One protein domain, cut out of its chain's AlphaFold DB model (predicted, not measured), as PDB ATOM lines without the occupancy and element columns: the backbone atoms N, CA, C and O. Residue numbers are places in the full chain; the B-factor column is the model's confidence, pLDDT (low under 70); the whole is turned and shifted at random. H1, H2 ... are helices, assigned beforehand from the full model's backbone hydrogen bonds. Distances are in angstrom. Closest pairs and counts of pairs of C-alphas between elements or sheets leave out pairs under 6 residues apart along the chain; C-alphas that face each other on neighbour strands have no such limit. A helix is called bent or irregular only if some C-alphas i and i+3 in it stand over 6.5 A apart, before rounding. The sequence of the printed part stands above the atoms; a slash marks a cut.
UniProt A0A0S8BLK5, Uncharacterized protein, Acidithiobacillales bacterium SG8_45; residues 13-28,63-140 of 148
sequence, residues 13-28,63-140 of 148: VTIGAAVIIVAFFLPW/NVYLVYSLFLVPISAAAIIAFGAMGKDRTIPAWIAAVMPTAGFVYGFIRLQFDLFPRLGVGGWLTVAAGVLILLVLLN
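This is residues 13 to 28 and 63 to 140 of the 148 residues of an uncharacterized protein of Acidithiobacillales bacterium SG8_45 (UniProt A0A0S8BLK5). Four helices make an up-and-down bundle, each running against the one before, mostly crossed; residues 63 to 68 of H2 and 110 to 115 of H3 stick out. The 94 printed residues include H1, H2, H3 and H4 in that order and no named strand: all helix. The whole is compact, radius of gyration of the C-alphas 13.1 A, spanning 42 by 29 by 21 A.

H1, residues 13 to 24, begins at C-alpha 13 (-35.643, -8.740, 20.124). H2, residues 63 to 85, is 35.1 A long. H3, residues 91 to 119, 31.3 A, is irregular: C-alphas 111 and 114 are 9.5 A apart. H4, residues 122 to 138, ends at C-alpha 138 (-37.497, -14.140, 13.491).

H1 touches H2 (closest C-alphas Ala 17 and Ala 77, 4.5 A) and H4 (Ala 23 and Gly 123, 4.3 A). H3 forms hairpins with H2 (Ser 76 and Pro 93, 4.8 A) and H4 (Ala 98 and Gly 131, 3.9 A). H2 and H4 are apart. Every O i to N i+4 pair is within hydrogen-bond range in H1 and H4, 14 of 19 in H2, 18 of 25 in H3.

Across the cut, C-alphas 28 and 63 are 18.3 A apart. Residues 63 to 65 are under 70 pLDDT.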
ATOM      1  N   VAL A  13     -36.678  -7.719  19.915       91.56
ATOM      2  CA  VAL A  13     -35.643  -8.740  20.124       91.56
ATOM      3  C   VAL A  13     -34.761  -8.357  21.310       91.56
ATOM      4  O   VAL A  13     -34.500  -9.194  22.173       91.56
ATOM      5  N   THR A  14     -34.361  -7.086  21.407       91.94
ATOM      6  CA  THR A  14     -33.609  -6.564  22.558       91.94
ATOM      7  C   THR A  14     -34.450  -6.594  23.842       91.94
ATOM      8  O   THR A  14     -33.939  -6.976  24.893       91.94
ATOM      9  N   ILE A  15     -35.742  -6.248  23.770       92.44
ATOM     10  CA  ILE A  15     -36.666  -6.313  24.917       92.44
ATOM     11  C   ILE A  15     -36.834  -7.764  25.379       92.44
ATOM     12  O   ILE A  15     -36.685  -8.047  26.565       92.44
ATOM     13  N   GLY A  16     -37.082  -8.694  24.452       93.94
ATOM     14  CA  GLY A  16     -37.182 -10.119  24.760       93.94
ATOM     15  C   GLY A  16     -35.902 -10.659  25.399       93.94
ATOM     16  O   GLY A  16     -35.967 -11.359  26.406       93.94
ATOM     17  N   ALA A  17     -34.734 -10.273  24.883       94.38
ATOM     18  CA  ALA A  17     -33.448 -10.648  25.463       94.38
ATOM     19  C   ALA A  17     -33.274 -10.115  26.896       94.38
ATOM     20  O   ALA A  17     -32.862 -10.859  27.785       94.38
ATOM     21  N   ALA A  18     -33.643  -8.857  27.151       94.56
ATOM     22  CA  ALA A  18     -33.605  -8.290  28.497       94.56
ATOM     23  C   ALA A  18     -34.540  -9.045  29.460       94.56
ATOM     24  O   ALA A  18     -34.137  -9.375  30.576       94.56
ATOM     25  N   VAL A  19     -35.754  -9.387  29.010       96.06
ATOM     26  CA  VAL A  19     -36.699 -10.204  29.790       96.06
ATOM     27  C   VAL A  19     -36.113 -11.579  30.092       96.06
ATOM     28  O   VAL A  19     -36.205 -12.015  31.232       96.06
ATOM     29  N   ILE A  20     -35.471 -12.244  29.125       95.50
ATOM     30  CA  ILE A  20     -34.823 -13.549  29.337       95.50
ATOM     31  C   ILE A  20     -33.751 -13.469  30.427       95.50
ATOM     32  O   ILE A  20     -33.721 -14.332  31.305       95.50
ATOM     33  N   ILE A  21     -32.899 -12.439  30.399       95.56
ATOM     34  CA  ILE A  21     -31.841 -12.252  31.403       95.56
ATOM     35  C   ILE A  21     -32.455 -12.086  32.792       95.56
ATOM     36  O   ILE A  21     -32.062 -12.791  33.716       95.56
ATOM     37  N   VAL A  22     -33.437 -11.195  32.945       95.06
ATOM     38  CA  VAL A  22     -34.094 -10.967  34.243       95.06
ATOM     39  C   VAL A  22     -34.822 -12.230  34.709       95.06
ATOM     40  O   VAL A  22     -34.681 -12.642  35.858       95.06
ATOM     41  N   ALA A  23     -35.551 -12.884  33.805       94.62
ATOM     42  CA  ALA A  23     -36.311 -14.091  34.092       94.62
ATOM     43  C   ALA A  23     -35.426 -15.257  34.542       94.62
ATOM     44  O   ALA A  23     -35.881 -16.074  35.338       94.62
ATOM     45  N   PHE A  24     -34.169 -15.325  34.098       92.75
ATOM     46  CA  PHE A  24     -33.212 -16.353  34.518       92.75
ATOM     47  C   PHE A  24     -32.942 -16.354  36.033       92.75
ATOM     48  O   PHE A  24     -32.730 -17.413  36.625       92.75
ATOM     49  N   PHE A  25     -33.008 -15.185  36.673       92.31
ATOM     50  CA  PHE A  25     -32.811 -15.034  38.119       92.31
ATOM     51  C   PHE A  25     -34.114 -15.115  38.924       92.31
ATOM     52  O   PHE A  25     -34.087 -15.077  40.150       92.31
ATOM     53  N   LEU A  26     -35.260 -15.233  38.251       93.12
ATOM     54  CA  LEU A  26     -36.551 -15.439  38.899       93.12
ATOM     55  C   LEU A  26     -36.816 -16.934  39.132       93.12
ATOM     56  O   LEU A  26     -36.166 -17.777  38.519       93.12
ATOM     57  N   PRO A  27     -37.805 -17.292  39.968       91.94
ATOM     58  CA  PRO A  27     -38.244 -18.674  40.138       91.94
ATOM     59  C   PRO A  27     -38.635 -19.358  38.825       91.94
ATOM     60  O   PRO A  27     -39.644 -19.002  38.216       91.94
ATOM     61  N   TRP A  28     -37.881 -20.367  38.405       89.06
ATOM     62  CA  TRP A  28     -38.150 -21.189  37.224       89.06
ATOM     63  C   TRP A  28     -38.955 -22.431  37.540       89.06
ATOM     64  O   TRP A  28     -39.848 -22.784  36.773       89.06
ATOM     65  N   ASN A  63     -27.307 -36.261  30.690       62.44
ATOM     66  CA  ASN A  63     -28.263 -35.387  31.361       62.44
ATOM     67  C   ASN A  63     -27.603 -34.161  32.008       62.44
ATOM     68  O   ASN A  63     -28.161 -33.070  31.946       62.44
ATOM     69  N   VAL A  64     -26.403 -34.304  32.581       63.03
ATOM     70  CA  VAL A  64     -25.728 -33.207  33.296       63.03
ATOM     71  C   VAL A  64     -25.334 -32.095  32.323       63.03
ATOM     72  O   VAL A  64     -25.653 -30.929  32.551       63.03
ATOM     73  N   TYR A  65     -24.718 -32.441  31.189       67.94
ATOM     74  CA  TYR A  65     -24.343 -31.463  30.160       67.94
ATOM     75  C   TYR A  65     -25.560 -30.776  29.532       67.94
ATOM     76  O   TYR A  65     -25.515 -29.583  29.228       67.94
ATOM     77  N   LEU A  66     -26.664 -31.511  29.378       70.88
ATOM     78  CA  LEU A  66     -27.913 -30.968  28.853       70.88
ATOM     79  C   LEU A  66     -28.505 -29.920  29.811       70.88
ATOM     80  O   LEU A  66     -29.000 -28.892  29.355       70.88
ATOM     81  N   VAL A  67     -28.359 -30.102  31.126       74.62
ATOM     82  CA  VAL A  67     -28.771 -29.096  32.119       74.62
ATOM     83  C   VAL A  67     -27.875 -27.855  32.076       74.62
ATOM     84  O   VAL A  67     -28.391 -26.740  32.087       74.62
ATOM     85  N   TYR A  68     -26.554 -28.001  31.929       80.38
ATOM     86  CA  TYR A  68     -25.662 -26.838  31.775       80.38
ATOM     87  C   TYR A  68     -25.901 -26.055  30.478       80.38
ATOM     88  O   TYR A  68     -25.629 -24.854  30.430       80.38
ATOM     89  N   SER A  69     -26.471 -26.691  29.450       81.56
ATOM     90  CA  SER A  69     -26.871 -25.996  28.223       81.56
ATOM     91  C   SER A  69     -27.912 -24.893  28.474       81.56
ATOM     92  O   SER A  69     -27.986 -23.950  27.692       81.56
ATOM     93  N   LEU A  70     -28.635 -24.918  29.602       82.50
ATOM     94  CA  LEU A  70     -29.554 -23.843  29.995       82.50
ATOM     95  C   LEU A  70     -28.856 -22.484  30.138       82.50
ATOM     96  O   LEU A  70     -29.478 -21.462  29.856       82.50
ATOM     97  N   PHE A  71     -27.565 -22.446  30.491       89.44
ATOM     98  CA  PHE A  71     -26.809 -21.189  30.561       89.44
ATOM     99  C   PHE A  71     -26.550 -20.558  29.189       89.44
ATOM    100  O   PHE A  71     -26.269 -19.361  29.114       89.44
ATOM    101  N   LEU A  72     -26.710 -21.300  28.087       90.12
ATOM    102  CA  LEU A  72     -26.656 -20.713  26.746       90.12
ATOM    103  C   LEU A  72     -27.797 -19.715  26.521       90.12
ATOM    104  O   LEU A  72     -27.635 -18.784  25.738       90.12
ATOM    105  N   VAL A  73     -28.925 -19.857  27.223       92.19
ATOM    106  CA  VAL A  73     -30.082 -18.960  27.098       92.19
ATOM    107  C   VAL A  73     -29.759 -17.532  27.573       92.19
ATOM    108  O   VAL A  73     -29.844 -16.615  26.756       92.19
ATOM    109  N   PRO A  74     -29.316 -17.285  28.824       93.06
ATOM    110  CA  PRO A  74     -28.934 -15.938  29.249       93.06
ATOM    111  C   PRO A  74     -27.686 -15.413  28.521       93.06
ATOM    112  O   PRO A  74     -27.611 -14.217  28.241       93.06
ATOM    113  N   ILE A  75     -26.730 -16.278  28.154       95.06
ATOM    114  CA  ILE A  75     -25.531 -15.865  27.399       95.06
ATOM    115  C   ILE A  75     -25.909 -15.382  25.993       95.06
ATOM    116  O   ILE A  75     -25.446 -14.330  25.550       95.06
ATOM    117  N   SER A  76     -26.771 -16.118  25.289       94.44
ATOM    118  CA  SER A  76     -27.253 -15.711  23.965       94.44
ATOM    119  C   SER A  76     -28.102 -14.443  24.042       94.44
ATOM    120  O   SER A  76     -27.931 -13.554  23.210       94.44
ATOM    121  N   ALA A  77     -28.921 -14.281  25.085       94.25
ATOM    122  CA  ALA A  77     -29.642 -13.037  25.337       94.25
ATOM    123  C   ALA A  77     -28.695 -11.839  25.563       94.25
ATOM    124  O   ALA A  77     -28.890 -10.774  24.976       94.25
ATOM    125  N   ALA A  78     -27.616 -12.010  26.329       94.94
ATOM    126  CA  ALA A  78     -26.597 -10.971  26.479       94.94
ATOM    127  C   ALA A  78     -25.905 -10.648  25.141       94.94
ATOM    128  O   ALA A  78     -25.687  -9.476  24.819       94.94
ATOM    129  N   ALA A  79     -25.624 -11.668  24.320       93.38
ATOM    130  CA  ALA A  79     -25.043 -11.490  22.990       93.38
ATOM    131  C   ALA A  79     -25.966 -10.710  22.040       93.38
ATOM    132  O   ALA A  79     -25.475  -9.885  21.272       93.38
ATOM    133  N   ILE A  80     -27.290 -10.895  22.118       93.00
ATOM    134  CA  ILE A  80     -28.269 -10.100  21.353       93.00
ATOM    135  C   ILE A  80     -28.122  -8.608  21.664       93.00
ATOM    136  O   ILE A  80     -28.055  -7.794  20.740       93.00
ATOM    137  N   ILE A  81     -28.059  -8.250  22.949       92.25
ATOM    138  CA  ILE A  81     -27.946  -6.852  23.388       92.25
ATOM    139  C   ILE A  81     -26.592  -6.276  22.959       92.25
ATOM    140  O   ILE A  81     -26.537  -5.186  22.386       92.25
ATOM    141  N   ALA A  82     -25.506  -7.024  23.176       90.94
ATOM    142  CA  ALA A  82     -24.160  -6.603  22.801       90.94
ATOM    143  C   ALA A  82     -24.017  -6.408  21.283       90.94
ATOM    144  O   ALA A  82     -23.529  -5.373  20.833       90.94
ATOM    145  N   PHE A  83     -24.481  -7.362  20.471       90.25
ATOM    146  CA  PHE A  83     -24.419  -7.256  19.011       90.25
ATOM    147  C   PHE A  83     -25.342  -6.167  18.477       90.25
ATOM    148  O   PHE A  83     -24.934  -5.436  17.576       90.25
ATOM    149  N   GLY A  84     -26.517  -5.981  19.086       86.00
ATOM    150  CA  GLY A  84     -27.395  -4.851  18.793       86.00
ATOM    151  C   GLY A  84     -26.699  -3.507  19.018       86.00
ATOM    152  O   GLY A  84     -26.719  -2.652  18.136       86.00
ATOM    153  N   ALA A  85     -26.007  -3.346  20.147       86.38
ATOM    154  CA  ALA A  85     -25.249  -2.134  20.468       86.38
ATOM    155  C   ALA A  85     -24.041  -1.902  19.532       86.38
ATOM    156  O   ALA A  85     -23.641  -0.760  19.307       86.38
ATOM    157  N   MET A  86     -23.470  -2.974  18.970       86.31
ATOM    158  CA  MET A  86     -22.366  -2.923  18.002       86.31
ATOM    159  C   MET A  86     -22.827  -2.828  16.537       86.31
ATOM    160  O   MET A  86     -21.977  -2.785  15.647       86.31
ATOM    161  N   GLY A  87     -24.136  -2.855  16.264       82.88
ATOM    162  CA  GLY A  87     -24.673  -2.924  14.899       82.88
ATOM    163  C   GLY A  87     -24.321  -4.218  14.149       82.88
ATOM    164  O   GLY A  87     -24.338  -4.237  12.919       82.88
ATOM    165  N   LYS A  88     -23.968  -5.289  14.869       85.81
ATOM    166  CA  LYS A  88     -23.644  -6.603  14.300       85.81
ATOM    167  C   LYS A  88     -24.902  -7.445  14.106       85.81
ATOM    168  O   LYS A  88     -25.925  -7.219  14.753       85.81
ATOM    169  N   ASP A  89     -24.803  -8.446  13.234       86.81
ATOM    170  CA  ASP A  89     -25.868  -9.431  13.089       86.81
ATOM    171  C   ASP A  89     -26.080 -10.195  14.406       86.81
ATOM    172  O   ASP A  89     -25.136 -10.626  15.070       86.81
ATOM    173  N   ARG A  90     -27.347 -10.340  14.777       88.38
ATOM    174  CA  ARG A  90     -27.820 -10.975  16.012       88.38
ATOM    175  C   ARG A  90     -28.744 -12.157  15.733       88.38
ATOM    176  O   ARG A  90     -29.370 -12.667  16.656       88.38
ATOM    177  N   THR A  91     -28.838 -12.592  14.478       88.81
ATOM    178  CA  THR A  91     -29.752 -13.655  14.051       88.81
ATOM    179  C   THR A  91     -29.466 -14.968  14.778       88.81
ATOM    180  O   THR A  91     -30.366 -15.539  15.385       88.81
ATOM    181  N   ILE A  92     -28.206 -15.416  14.803       91.88
ATOM    182  CA  ILE A  92     -27.807 -16.660  15.483       91.88
ATOM    183  C   ILE A  92     -28.111 -16.629  16.993       91.88
ATOM    184  O   ILE A  92     -28.809 -17.530  17.465       91.88
ATOM    185  N   PRO A  93     -27.650 -15.632  17.780       92.94
ATOM    186  CA  PRO A  93     -27.956 -15.612  19.208       92.94
ATOM    187  C   PRO A  93     -29.455 -15.430  19.483       92.94
ATOM    188  O   PRO A  93     -29.953 -16.014  20.441       92.94
ATOM    189  N   ALA A  94     -30.198 -14.722  18.623       92.56
ATOM    190  CA  ALA A  94     -31.656 -14.643  18.717       92.56
ATOM    191  C   ALA A  94     -32.333 -16.007  18.521       92.56
ATOM    192  O   ALA A  94     -33.226 -16.351  19.294       92.56
ATOM    193  N   TRP A  95     -31.886 -16.812  17.553       94.94
ATOM    194  CA  TRP A  95     -32.393 -18.173  17.363       94.94
ATOM    195  C   TRP A  95     -32.125 -19.063  18.576       94.94
ATOM    196  O   TRP A  95     -33.027 -19.773  19.010       94.94
ATOM    197  N   ILE A  96     -30.924 -19.003  19.154       93.69
ATOM    198  CA  ILE A  96     -30.578 -19.802  20.341       93.69
ATOM    199  C   ILE A  96     -31.454 -19.395  21.534       93.69
ATOM    200  O   ILE A  96     -32.088 -20.257  22.146       93.69
ATOM    201  N   ALA A  97     -31.543 -18.091  21.815       93.81
ATOM    202  CA  ALA A  97     -32.337 -17.549  22.916       93.81
ATOM    203  C   ALA A  97     -33.838 -17.856  22.775       93.81
ATOM    204  O   ALA A  97     -34.530 -17.996  23.780       93.81
ATOM    205  N   ALA A  98     -34.342 -17.975  21.543       93.88
ATOM    206  CA  ALA A  98     -35.738 -18.291  21.264       93.88
ATOM    207  C   ALA A  98     -36.029 -19.799  21.297       93.88
ATOM    208  O   ALA A  98     -36.974 -20.242  21.950       93.88
ATOM    209  N   VAL A  99     -35.231 -20.601  20.591       93.81
ATOM    210  CA  VAL A  99     -35.512 -22.028  20.374       93.81
ATOM    211  C   VAL A  99     -35.276 -22.839  21.633       93.81
ATOM    212  O   VAL A  99     -36.113 -23.677  21.947       93.81
ATOM    213  N   MET A 100     -34.194 -22.599  22.375       91.19
ATOM    214  CA  MET A 100     -33.882 -23.404  23.561       91.19
ATOM    215  C   MET A 100     -35.004 -23.422  24.610       91.19
ATOM    216  O   MET A 100     -35.475 -24.515  24.937       91.19
ATOM    217  N   PRO A 101     -35.486 -22.274  25.126       91.88
ATOM    218  CA  PRO A 101     -36.556 -22.289  26.119       91.88
ATOM    219  C   PRO A 101     -37.882 -22.790  25.537       91.88
ATOM    220  O   PRO A 101     -38.613 -23.505  26.219       91.88
ATOM    221  N   THR A 102     -38.179 -22.489  24.268       93.31
ATOM    222  CA  THR A 102     -39.420 -22.940  23.617       93.31
ATOM    223  C   THR A 102     -39.427 -24.459  23.414       93.31
ATOM    224  O   THR A 102     -40.395 -25.130  23.762       93.31
ATOM    225  N   ALA A 103     -38.332 -25.032  22.910       90.75
ATOM    226  CA  ALA A 103     -38.178 -26.473  22.736       90.75
ATOM    227  C   ALA A 103     -38.145 -27.204  24.085       90.75
ATOM    228  O   ALA A 103     -38.773 -28.252  24.226       90.75
ATOM    229  N   GLY A 104     -37.478 -26.628  25.092       87.31
ATOM    230  CA  GLY A 104     -37.484 -27.143  26.462       87.31
ATOM    231  C   GLY A 104     -38.891 -27.195  27.057       87.31
ATOM    232  O   GLY A 104     -39.270 -28.205  27.650       87.31
ATOM    233  N   PHE A 105     -39.699 -26.157  26.827       90.81
ATOM    234  CA  PHE A 105     -41.104 -26.137  27.228       90.81
ATOM    235  C   PHE A 105     -41.931 -27.207  26.509       90.81
ATOM    236  O   PHE A 105     -42.640 -27.962  27.168       90.81
ATOM    237  N   VAL A 106     -41.809 -27.328  25.181       91.62
ATOM    238  CA  VAL A 106     -42.521 -28.357  24.400       91.62
ATOM    239  C   VAL A 106     -42.149 -29.762  24.878       91.62
ATOM    240  O   VAL A 106     -43.029 -30.587  25.112       91.62
ATOM    241  N   TYR A 107     -40.859 -30.029  25.088       86.19
ATOM    242  CA  TYR A 107     -40.394 -31.303  25.634       86.19
ATOM    243  C   TYR A 107     -40.967 -31.570  27.034       86.19
ATOM    244  O   TYR A 107     -41.483 -32.660  27.297       86.19
ATOM    245  N   GLY A 108     -40.923 -30.569  27.918       84.69
ATOM    246  CA  GLY A 108     -41.508 -30.644  29.253       84.69
ATOM    247  C   GLY A 108     -43.009 -30.923  29.208       84.69
ATOM    248  O   GLY A 108     -43.494 -31.765  29.960       84.69
ATOM    249  N   PHE A 109     -43.733 -30.292  28.285       88.56
ATOM    250  CA  PHE A 109     -45.169 -30.477  28.112       88.56
ATOM    251  C   PHE A 109     -45.503 -31.885  27.610       88.56
ATOM    252  O   PHE A 109     -46.415 -32.520  28.127       88.56
ATOM    253  N   ILE A 110     -44.727 -32.430  26.669       89.44
ATOM    254  CA  ILE A 110     -44.908 -33.810  26.187       89.44
ATOM    255  C   ILE A 110     -44.665 -34.829  27.312       89.44
ATOM    256  O   ILE A 110     -45.365 -35.836  27.395       89.44
ATOM    257  N   ARG A 111     -43.676 -34.584  28.183       84.19
ATOM    258  CA  ARG A 111     -43.287 -35.517  29.255       84.19
ATOM    259  C   ARG A 111     -44.149 -35.429  30.512       84.19
ATOM    260  O   ARG A 111     -44.412 -36.459  31.120       84.19
ATOM    261  N   LEU A 112     -44.509 -34.219  30.931       81.38
ATOM    262  CA  LEU A 112     -45.178 -33.939  32.208       81.38
ATOM    263  C   LEU A 112     -46.641 -33.516  32.032       81.38
ATOM    264  O   LEU A 112     -47.375 -33.465  33.013       81.38
ATOM    265  N   GLN A 113     -47.077 -33.214  30.807       88.38
ATOM    266  CA  GLN A 113     -48.441 -32.785  30.491       88.38
ATOM    267  C   GLN A 113     -48.911 -31.654  31.424       88.38
ATOM    268  O   GLN A 113     -48.267 -30.606  31.515       88.38
ATOM    269  N   PHE A 114     -50.021 -31.860  32.135       85.38
ATOM    270  CA  PHE A 114     -50.611 -30.862  33.022       85.38
ATOM    271  C   PHE A 114     -49.820 -30.638  34.316       85.38
ATOM    272  O   PHE A 114     -49.955 -29.575  34.923       85.38
ATOM    273  N   ASP A 115     -48.927 -31.555  34.697       84.75
ATOM    274  CA  ASP A 115     -48.072 -31.380  35.876       84.75
ATOM    275  C   ASP A 115     -46.981 -30.325  35.657       84.75
ATOM    276  O   ASP A 115     -46.375 -29.853  36.622       84.75
ATOM    277  N   LEU A 116     -46.720 -29.927  34.408       85.81
ATOM    278  CA  LEU A 116     -45.750 -28.878  34.101       85.81
ATOM    279  C   LEU A 116     -46.205 -27.510  34.626       85.81
ATOM    280  O   LEU A 116     -45.398 -26.773  35.186       85.81
ATOM    281  N   PHE A 117     -47.486 -27.171  34.466       87.88
ATOM    282  CA  PHE A 117     -48.019 -25.847  34.804       87.88
ATOM    283  C   PHE A 117     -47.831 -25.457  36.279       87.88
ATOM    284  O   PHE A 117     -47.328 -24.360  36.520       87.88
ATOM    285  N   PRO A 118     -48.166 -26.308  37.273       88.19
ATOM    286  CA  PRO A 118     -47.925 -25.978  38.677       88.19
ATOM    287  C   PRO A 118     -46.435 -25.981  39.046       88.19
ATOM    288  O   PRO A 118     -46.039 -25.306  39.999       88.19
ATOM    289  N   ARG A 119     -45.601 -26.716  38.296       85.38
ATOM    290  CA  ARG A 119     -44.150 -26.795  38.519       85.38
ATOM    291  C   ARG A 119     -43.396 -25.623  37.905       85.38
ATOM    292  O   ARG A 119     -42.328 -25.295  38.407       85.38
ATOM    293  N   LEU A 120     -43.914 -24.988  36.855       90.56
ATOM    294  CA  LEU A 120     -43.247 -23.867  36.200       90.56
ATOM    295  C   LEU A 120     -43.499 -22.563  36.974       90.56
ATOM    296  O   LEU A 120     -44.631 -22.135  37.202       90.56
ATOM    297  N   GLY A 121     -42.414 -21.937  37.413       92.12
ATOM    298  CA  GLY A 121     -42.417 -20.646  38.085       92.12
ATOM    299  C   GLY A 121     -42.501 -19.468  37.112       92.12
ATOM    300  O   GLY A 121     -42.483 -19.628  35.891       92.12
ATOM    301  N   VAL A 122     -42.588 -18.258  37.669       93.25
ATOM    302  CA  VAL A 122     -42.738 -17.011  36.899       93.25
ATOM    303  C   VAL A 122     -41.564 -16.784  35.944       93.25
ATOM    304  O   VAL A 122     -41.781 -16.403  34.801       93.25
ATOM    305  N   GLY A 123     -40.335 -17.063  36.380       92.50
ATOM    306  CA  GLY A 123     -39.143 -16.978  35.538       92.50
ATOM    307  C   GLY A 123     -39.217 -17.924  34.342       92.50
ATOM    308  O   GLY A 123     -39.008 -17.493  33.215       92.50
ATOM    309  N   GLY A 124     -39.641 -19.171  34.562       91.50
ATOM    310  CA  GLY A 124     -39.812 -20.149  33.485       91.50
ATOM    311  C   GLY A 124     -40.849 -19.692  32.457       91.50
ATOM    312  O   GLY A 124     -40.575 -19.693  31.257       91.50
ATOM    313  N   TRP A 125     -42.008 -19.215  32.920       94.81
ATOM    314  CA  TRP A 125     -43.043 -18.658  32.043       94.81
ATOM    315  C   TRP A 125     -42.564 -17.440  31.252       94.81
ATOM    316  O   TRP A 125     -42.804 -17.364  30.047       94.81
ATOM    317  N   LEU A 126     -41.866 -16.505  31.900       95.81
ATOM    318  CA  LEU A 126     -41.347 -15.303  31.247       95.81
ATOM    319  C   LEU A 126     -40.289 -15.634  30.196       95.81
ATOM    320  O   LEU A 126     -40.322 -15.060  29.108       95.81
ATOM    321  N   THR A 127     -39.383 -16.571  30.478       94.81
ATOM    322  CA  THR A 127     -38.372 -16.993  29.504       94.81
ATOM    323  C   THR A 127     -39.017 -17.657  28.289       94.81
ATOM    324  O   THR A 127     -38.630 -17.352  27.163       94.81
ATOM    325  N   VAL A 128     -40.029 -18.509  28.484       95.19
ATOM    326  CA  VAL A 128     -40.767 -19.131  27.371       95.19
ATOM    327  C   VAL A 128     -41.531 -18.081  26.567       95.19
ATOM    328  O   VAL A 128     -41.421 -18.056  25.345       95.19
ATOM    329  N   ALA A 129     -42.252 -17.173  27.229       96.12
ATOM    330  CA  ALA A 129     -43.005 -16.114  26.560       96.12
ATOM    331  C   ALA A 129     -42.092 -15.181  25.745       96.12
ATOM    332  O   ALA A 129     -42.388 -14.878  24.588       96.12
ATOM    333  N   ALA A 130     -40.958 -14.770  26.317       95.75
ATOM    334  CA  ALA A 130     -39.959 -13.967  25.619       95.75
ATOM    335  C   ALA A 130     -39.312 -14.738  24.459       95.75
ATOM    336  O   ALA A 130     -39.129 -14.174  23.381       95.75
ATOM    337  N   GLY A 131     -39.025 -16.030  24.646       95.19
ATOM    338  CA  GLY A 131     -38.516 -16.906  23.594       95.19
ATOM    339  C   GLY A 131     -39.476 -16.998  22.409       95.19
ATOM    340  O   GLY A 131     -39.065 -16.747  21.278       95.19
ATOM    341  N   VAL A 132     -40.765 -17.251  22.663       95.69
ATOM    342  CA  VAL A 132     -41.821 -17.272  21.636       95.69
ATOM    343  C   VAL A 132     -41.928 -15.922  20.930       95.69
ATOM    344  O   VAL A 132     -41.996 -15.884  19.703       95.69
ATOM    345  N   LEU A 133     -41.888 -14.811  21.667       94.94
ATOM    346  CA  LEU A 133     -41.935 -13.469  21.083       94.94
ATOM    347  C   LEU A 133     -40.763 -13.216  20.124       94.94
ATOM    348  O   LEU A 133     -40.985 -12.757  19.003       94.94
ATOM    349  N   ILE A 134     -39.533 -13.561  20.518       93.50
ATOM    350  CA  ILE A 134     -38.360 -13.458  19.635       93.50
ATOM    351  C   ILE A 134     -38.535 -14.366  18.410       93.50
ATOM    352  O   ILE A 134     -38.247 -13.946  17.290       93.50
ATOM    353  N   LEU A 135     -39.057 -15.581  18.595       94.06
ATOM    354  CA  LEU A 135     -39.288 -16.549  17.520       94.06
ATOM    355  C   LEU A 135     -40.292 -16.019  16.482       94.06
ATOM    356  O   LEU A 135     -40.038 -16.099  15.282       94.06
ATOM    357  N   LEU A 136     -41.385 -15.397  16.928       93.12
ATOM    358  CA  LEU A 136     -42.375 -14.760  16.050       93.12
ATOM    359  C   LEU A 136     -41.786 -13.600  15.240       93.12
ATOM    360  O   LEU A 136     -42.175 -13.390  14.088       93.12
ATOM    361  N   VAL A 137     -40.842 -12.858  15.824       91.12
ATOM    362  CA  VAL A 137     -40.113 -11.801  15.115       91.12
ATOM    363  C   VAL A 137     -39.156 -12.398  14.077       91.12
ATOM    364  O   VAL A 137     -39.125 -11.927  12.943       91.12
ATOM    365  N   LEU A 138     -38.418 -13.461  14.418       90.44
ATOM    366  CA  LEU A 138     -37.497 -14.140  13.491       90.44
ATOM    367  C   LEU A 138     -38.225 -14.794  12.308       90.44
ATOM    368  O   LEU A 138     -37.724 -14.768  11.186       90.44
ATOM    369  N   LEU A 139     -39.424 -15.329  12.540       91.25
ATOM    370  CA  LEU A 139     -40.288 -15.898  11.502       91.25
ATOM    371  C   LEU A 139     -41.030 -14.841  10.665       91.25
ATOM    372  O   LEU A 139     -41.823 -15.202   9.800       91.25
ATOM    373  N   ASN A 140     -40.795 -13.545  10.905       87.31
ATOM    374  CA  ASN A 140     -41.499 -12.430  10.260       87.31
ATOM    375  C   ASN A 140     -43.031 -12.440  10.444       87.31
ATOM    376  O   ASN A 140     -43.744 -11.782   9.683       87.31
TER     377      ASN A 140